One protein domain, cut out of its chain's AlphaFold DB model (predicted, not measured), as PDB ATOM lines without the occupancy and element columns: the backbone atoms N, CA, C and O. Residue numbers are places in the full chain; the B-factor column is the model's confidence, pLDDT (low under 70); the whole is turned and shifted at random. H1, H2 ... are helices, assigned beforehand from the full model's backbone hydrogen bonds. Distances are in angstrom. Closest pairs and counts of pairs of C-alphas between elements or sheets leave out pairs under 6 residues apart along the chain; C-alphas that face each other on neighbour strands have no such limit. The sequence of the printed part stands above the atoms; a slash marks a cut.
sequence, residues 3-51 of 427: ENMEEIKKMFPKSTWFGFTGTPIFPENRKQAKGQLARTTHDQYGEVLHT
ATOM      1  N   GLU A   3     184.817 183.396 160.377       76.81
ATOM      2  CA  GLU A   3     185.547 182.219 159.873       76.81
ATOM      3  C   GLU A   3     186.437 182.559 158.670       76.81
ATOM      4  O   GLU A   3     187.646 182.346 158.717       76.81
ATOM      5  N   ASN A   4     185.881 183.206 157.638       81.56
ATOM      6  CA  ASN A   4     186.671 183.611 156.470       81.56
ATOM      7  C   ASN A   4     187.792 184.585 156.863       81.56
ATOM      8  O   ASN A   4     188.863 184.572 156.266       81.56
ATOM      9  N   MET A   5     187.566 185.445 157.861       82.00
ATOM     10  CA  MET A   5     188.604 186.367 158.321       82.00
ATOM     11  C   MET A   5     189.759 185.624 159.004       82.00
ATOM     12  O   MET A   5     190.912 185.986 158.779       82.00
ATOM     13  N   GLU A   6     189.487 184.587 159.803       83.75
ATOM     14  CA  GLU A   6     190.544 183.748 160.381       83.75
ATOM     15  C   GLU A   6     191.355 183.020 159.306       83.75
ATOM     16  O   GLU A   6     192.584 182.985 159.382       83.75
ATOM     17  N   GLU A   7     190.692 182.473 158.286       87.88
ATOM     18  CA  GLU A   7     191.367 181.812 157.166       87.88
ATOM     19  C   GLU A   7     192.279 182.777 156.406       87.88
ATOM     20  O   GLU A   7     193.454 182.476 156.180       87.88
ATOM     21  N   ILE A   8     191.787 183.974 156.076       87.25
ATOM     22  CA  ILE A   8     192.592 184.961 155.349       87.25
ATOM     23  C   ILE A   8     193.739 185.475 156.233       87.25
ATOM     24  O   ILE A   8     194.852 185.636 155.736       87.25
ATOM     25  N   LYS A   9     193.537 185.661 157.546       86.19
ATOM     26  CA  LYS A   9     194.625 186.020 158.478       86.19
ATOM     27  C   LYS A   9     195.732 184.961 158.511       86.19
ATOM     28  O   LYS A   9     196.905 185.326 158.582       86.19
ATOM     29  N   LYS A  10     195.388 183.669 158.418       89.88
ATOM     30  CA  LYS A  10     196.376 182.579 158.303       89.88
ATOM     31  C   LYS A  10     197.147 182.646 156.982       89.88
ATOM     32  O   LYS A  10     198.354 182.426 156.986       89.88
ATOM     33  N   MET A  11     196.475 182.968 155.874       94.00
ATOM     34  CA  MET A  11     197.125 183.101 154.561       94.00
ATOM     35  C   MET A  11     197.991 184.366 154.444       94.00
ATOM     36  O   MET A  11     199.038 184.340 153.802       94.00
ATOM     37  N   PHE A  12     197.589 185.465 155.087       93.56
ATOM     38  CA  PHE A  12     198.258 186.765 155.016       93.56
ATOM     39  C   PHE A  12     198.648 187.257 156.421       93.56
ATOM     40  O   PHE A  12     198.012 188.167 156.959       93.56
ATOM     41  N   PRO A  13     199.726 186.719 157.024       88.00
ATOM     42  CA  PRO A  13     200.084 186.997 158.420       88.00
ATOM     43  C   PRO A  13     200.550 188.445 158.683       88.00
ATOM     44  O   PRO A  13     200.580 188.886 159.827       88.00
ATOM     45  N   LYS A  14     200.904 189.203 157.634       91.81
ATOM     46  CA  LYS A  14     201.327 190.616 157.690       91.81
ATOM     47  C   LYS A  14     200.301 191.530 157.013       91.81
ATOM     48  O   LYS A  14     200.659 192.364 156.188       91.81
ATOM     49  N   SER A  15     199.023 191.317 157.303       89.50
ATOM     50  CA  SER A  15     197.923 192.126 156.772       89.50
ATOM     51  C   SER A  15     197.355 193.071 157.831       89.50
ATOM     52  O   SER A  15     197.287 192.738 159.013       89.50
ATOM     53  N   THR A  16     196.926 194.255 157.394       89.12
ATOM     54  CA  THR A  16     196.176 195.223 158.207       89.12
ATOM     55  C   THR A  16     194.740 195.267 157.705       89.12
ATOM     56  O   THR A  16     194.508 195.309 156.498       89.12
ATOM     57  N   TRP A  17     193.780 195.249 158.627       87.62
ATOM     58  CA  TRP A  17     192.359 195.143 158.315       87.62
ATOM     59  C   TRP A  17     191.601 196.332 158.877       87.62
ATOM     60  O   TRP A  17     191.763 196.673 160.044       87.62
ATOM     61  N   PHE A  18     190.735 196.905 158.052       90.75
ATOM     62  CA  PHE A  18     189.813 197.962 158.441       90.75
ATOM     63  C   PHE A  18     188.388 197.493 158.158       90.75
ATOM     64  O   PHE A  18     188.129 196.876 157.123       90.75
ATOM     65  N   GLY A  19     187.472 197.773 159.083       89.56
ATOM     66  CA  GLY A  19     186.048 197.495 158.934       89.56
ATOM     67  C   GLY A  19     185.258 198.797 158.888       89.56
ATOM     68  O   GLY A  19     185.434 199.652 159.749       89.56
ATOM     69  N   PHE A  20     184.369 198.931 157.907       91.19
ATOM     70  CA  PHE A  20     183.378 200.006 157.861       91.19
ATOM     71  C   PHE A  20     182.004 199.395 158.103       91.19
ATOM     72  O   PHE A  20     181.615 198.446 157.422       91.19
ATOM     73  N   THR A  21     181.264 199.923 159.072       88.88
ATOM     74  CA  THR A  21     179.903 199.465 159.355       88.88
ATOM     75  C   THR A  21     179.053 200.614 159.876       88.88
ATOM     76  O   THR A  21     179.499 201.382 160.722       88.88
ATOM     77  N   GLY A  22     177.826 200.729 159.365       86.12
ATOM     78  CA  GLY A  22     176.815 201.638 159.917       86.12
ATOM     79  C   GLY A  22     176.019 201.023 161.072       86.12
ATOM     80  O   GLY A  22     175.302 201.726 161.769       86.12
ATOM     81  N   THR A  23     176.138 199.711 161.275       88.06
ATOM     82  CA  THR A  23     175.470 198.972 162.354       88.06
ATOM     83  C   THR A  23     176.469 197.999 162.976       88.06
ATOM     84  O   THR A  23     176.480 196.813 162.621       88.06
ATOM     85  N   PRO A  24     177.389 198.492 163.820       88.62
ATOM     86  CA  PRO A  24     178.314 197.633 164.545       88.62
ATOM     87  C   PRO A  24     177.575 196.609 165.419       88.62
ATOM     88  O   PRO A  24     176.442 196.810 165.861       88.62
ATOM     89  N   ILE A  25     178.227 195.469 165.628       88.00
ATOM     90  CA  ILE A  25     177.746 194.406 166.504       88.00
ATOM     91  C   ILE A  25     178.295 194.694 167.900       88.00
ATOM     92  O   ILE A  25     179.507 194.665 168.113       88.00
ATOM     93  N   PHE A  26     177.389 194.962 168.825       86.62
ATOM     94  CA  PHE A  26     177.604 195.238 170.235       86.62
ATOM     95  C   PHE A  26     177.208 194.027 171.101       86.62
ATOM     96  O   PHE A  26     176.526 193.110 170.628       86.62
ATOM     97  N   PRO A  27     177.595 193.987 172.387       84.12
ATOM     98  CA  PRO A  27     177.129 192.963 173.320       84.12
ATOM     99  C   PRO A  27     175.600 192.815 173.404       84.12
ATOM    100  O   PRO A  27     175.118 191.702 173.620       84.12
ATOM    101  N   GLU A  28     174.861 193.908 173.213       81.56
ATOM    102  CA  GLU A  28     173.403 194.019 173.301       81.56
ATOM    103  C   GLU A  28     172.684 193.392 172.097       81.56
ATOM    104  O   GLU A  28     171.642 192.764 172.266       81.56
ATOM    105  N   ASN A  29     173.244 193.519 170.888       78.94
ATOM    106  CA  ASN A  29     172.618 193.060 169.637       78.94
ATOM    107  C   ASN A  29     173.278 191.796 169.045       78.94
ATOM    108  O   ASN A  29     172.906 191.350 167.953       78.94
ATOM    109  N   ARG A  30     174.283 191.222 169.723       75.25
ATOM    110  CA  ARG A  30     174.981 190.028 169.233       75.25
ATOM    111  C   ARG A  30     174.018 188.846 169.145       75.25
ATOM    112  O   ARG A  30     173.308 188.515 170.096       75.25
ATOM    113  N   LYS A  31     174.044 188.137 168.016       66.75
ATOM    114  CA  LYS A  31     173.322 186.864 167.886       66.75
ATOM    115  C   LYS A  31     173.908 185.841 168.863       66.75
ATOM    116  O   LYS A  31     175.125 185.776 169.050       66.75
ATOM    117  N   GLN A  32     173.056 185.002 169.457       57.72
ATOM    118  CA  GLN A  32     173.511 183.840 170.223       57.72
ATOM    119  C   GLN A  32     174.152 182.823 169.265       57.72
ATOM    120  O   GLN A  32     173.475 181.973 168.695       57.72
ATOM    121  N   ALA A  33     175.464 182.920 169.056       55.12
ATOM    122  CA  ALA A  33     176.233 181.938 168.298       55.12
ATOM    123  C   ALA A  33     176.929 180.950 169.250       55.12
ATOM    124  O   ALA A  33     177.537 181.351 170.248       55.12
ATOM    125  N   LYS A  34     176.860 179.648 168.940       48.25
ATOM    126  CA  LYS A  34     177.671 178.614 169.604       48.25
ATOM    127  C   LYS A  34     179.111 178.703 169.072       48.25
ATOM    128  O   LYS A  34     179.299 178.633 167.864       48.25
ATOM    129  N   GLY A  35     180.112 178.842 169.950       60.69
ATOM    130  CA  GLY A  35     181.542 178.830 169.580       60.69
ATOM    131  C   GLY A  35     182.386 179.971 170.176       60.69
ATOM    132  O   GLY A  35     181.881 180.785 170.953       60.69
ATOM    133  N   GLN A  36     183.679 180.003 169.814       59.34
ATOM    134  CA  GLN A  36     184.691 180.985 170.264       59.34
ATOM    135  C   GLN A  36     184.915 182.161 169.289       59.34
ATOM    136  O   GLN A  36     185.739 183.025 169.564       59.34
ATOM    137  N   LEU A  37     184.203 182.202 168.158       61.19
ATOM    138  CA  LEU A  37     184.365 183.248 167.143       61.19
ATOM    139  C   LEU A  37     184.023 184.642 167.693       61.19
ATOM    140  O   LEU A  37     183.141 184.768 168.548       61.19
ATOM    141  N   ALA A  38     184.696 185.668 167.156       60.50
ATOM    142  CA  ALA A  38     184.459 187.080 167.464       60.50
ATOM    143  C   ALA A  38     182.960 187.415 167.404       60.50
ATOM    144  O   ALA A  38     182.290 187.124 166.408       60.50
ATOM    145  N   ARG A  39     182.427 187.989 168.492       76.50
ATOM    146  CA  ARG A  39     180.981 188.197 168.677       76.50
ATOM    147  C   ARG A  39     180.567 189.644 168.497       76.50
ATOM    148  O   ARG A  39     179.387 189.896 168.273       76.50
ATOM    149  N   THR A  40     181.513 190.566 168.608       86.12
ATOM    150  CA  THR A  40     181.313 192.000 168.416       86.12
ATOM    151  C   THR A  40     182.210 192.524 167.297       86.12
ATOM    152  O   THR A  40     183.187 191.886 166.896       86.12
ATOM    153  N   THR A  41     181.887 193.707 166.773       88.00
ATOM    154  CA  THR A  41     182.760 194.387 165.807       88.00
ATOM    155  C   THR A  41     184.113 194.723 166.435       88.00
ATOM    156  O   THR A  41     185.129 194.605 165.751       88.00
ATOM    157  N   HIS A  42     184.132 195.049 167.732       88.88
ATOM    158  CA  HIS A  42     185.358 195.279 168.498       88.88
ATOM    159  C   HIS A  42     186.215 194.011 168.601       88.88
ATOM    160  O   HIS A  42     187.386 194.051 168.244       88.88
ATOM    161  N   ASP A  43     185.625 192.855 168.929       86.94
ATOM    162  CA  ASP A  43     186.357 191.576 168.970       86.94
ATOM    163  C   ASP A  43     187.024 191.254 167.619       86.94
ATOM    164  O   ASP A  43     188.082 190.624 167.558       86.94
ATOM    165  N   GLN A  44     186.376 191.644 166.515       86.50
ATOM    166  CA  GLN A  44     186.810 191.292 165.166       86.50
ATOM    167  C   GLN A  44     187.865 192.256 164.593       86.50
ATOM    168  O   GLN A  44     188.807 191.802 163.929       86.50
ATOM    169  N   TYR A  45     187.704 193.563 164.821       89.06
ATOM    170  CA  TYR A  45     188.501 194.623 164.189       89.06
ATOM    171  C   TYR A  45     189.307 195.488 165.169       89.06
ATOM    172  O   TYR A  45     190.191 196.217 164.726       89.06
ATOM    173  N   GLY A  46     189.067 195.374 166.476       89.69
ATOM    174  CA  GLY A  46     189.715 196.171 167.515       89.69
ATOM    175  C   GLY A  46     189.026 197.513 167.771       89.69
ATOM    176  O   GLY A  46     187.813 197.653 167.611       89.69
ATOM    177  N   GLU A  47     189.822 198.490 168.203       91.81
ATOM    178  CA  GLU A  47     189.355 199.814 168.616       91.81
ATOM    179  C   GLU A  47     188.666 200.596 167.491       91.81
ATOM    180  O   GLU A  47     189.050 200.538 166.318       91.81
ATOM    181  N   VAL A  48     187.663 201.387 167.874       92.44
ATOM    182  CA  VAL A  48     186.983 202.303 166.956       92.44
ATOM    183  C   VAL A  48     187.926 203.455 166.620       92.44
ATOM    184  O   VAL A  48     188.331 204.217 167.493       92.44
ATOM    185  N   LEU A  49     188.267 203.593 165.337       93.94
ATOM    186  CA  LEU A  49     189.168 204.652 164.869       93.94
ATOM    187  C   LEU A  49     188.462 206.007 164.725       93.94
ATOM    188  O   LEU A  49     189.074 207.046 164.955       93.94
ATOM    189  N   HIS A  50     187.197 206.000 164.301       93.31
ATOM    190  CA  HIS A  50     186.373 207.193 164.107       93.31
ATOM    191  C   HIS A  50     184.890 206.807 164.023       93.31
ATOM    192  O   HIS A  50     184.566 205.753 163.470       93.31
ATOM    193  N   THR A  51     183.997 207.692 164.475       90.75
ATOM    194  CA  THR A  51     182.543 207.500 164.400       90.75
ATOM    195  C   THR A  51     181.875 208.672 163.688       90.75
ATOM    196  O   THR A  51     182.110 209.834 164.005       90.75
TER     197      THR A  51
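This is residues 3 to 51 of the 427 residues of the protein "Type I site-specific deoxyribonuclease" of Listeria monocytogenes (UniProt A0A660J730). There is little regular structure here: a flat, winding chain with helix H1 at one side and the short helix H2 near the middle, joined by a long looping link that swings round to the far side and folds back. Residues 10 to 15, where H1 ends and the link begins, stick out, and a tail follows H2. The printed part has 49 residues with two named helices, H1 then H2, and no named strand; its class is all helix, though the named elements hold only 14 residues. It is only just loose, close to compact, with a radius of gyration of the C-alphas of 11.9 A and spans of 32 by 30 by 14 A.

H1, residues 3 to 11, and H2, residues 41 to 45, are apart, with no C-alpha of the one within 8 A of the other. In both helices every O i to N i+4 pair is within hydrogen-bond range.

H1 is 12.8 A long, from C-alpha 3 at (185.547, 182.219, 159.873) to C-alpha 11 at (197.125, 183.101, 154.561). H2 ends with C-alpha 45 at (188.501, 194.623, 164.189).

The C-alphas of Lys 14 and Glu 28, the two farthest apart, are 32.2 A apart. The printed part has no cut. The link from H1 to H2 is long, with 29 residues. Model confidence is low, under 70, at residues 31 to 38.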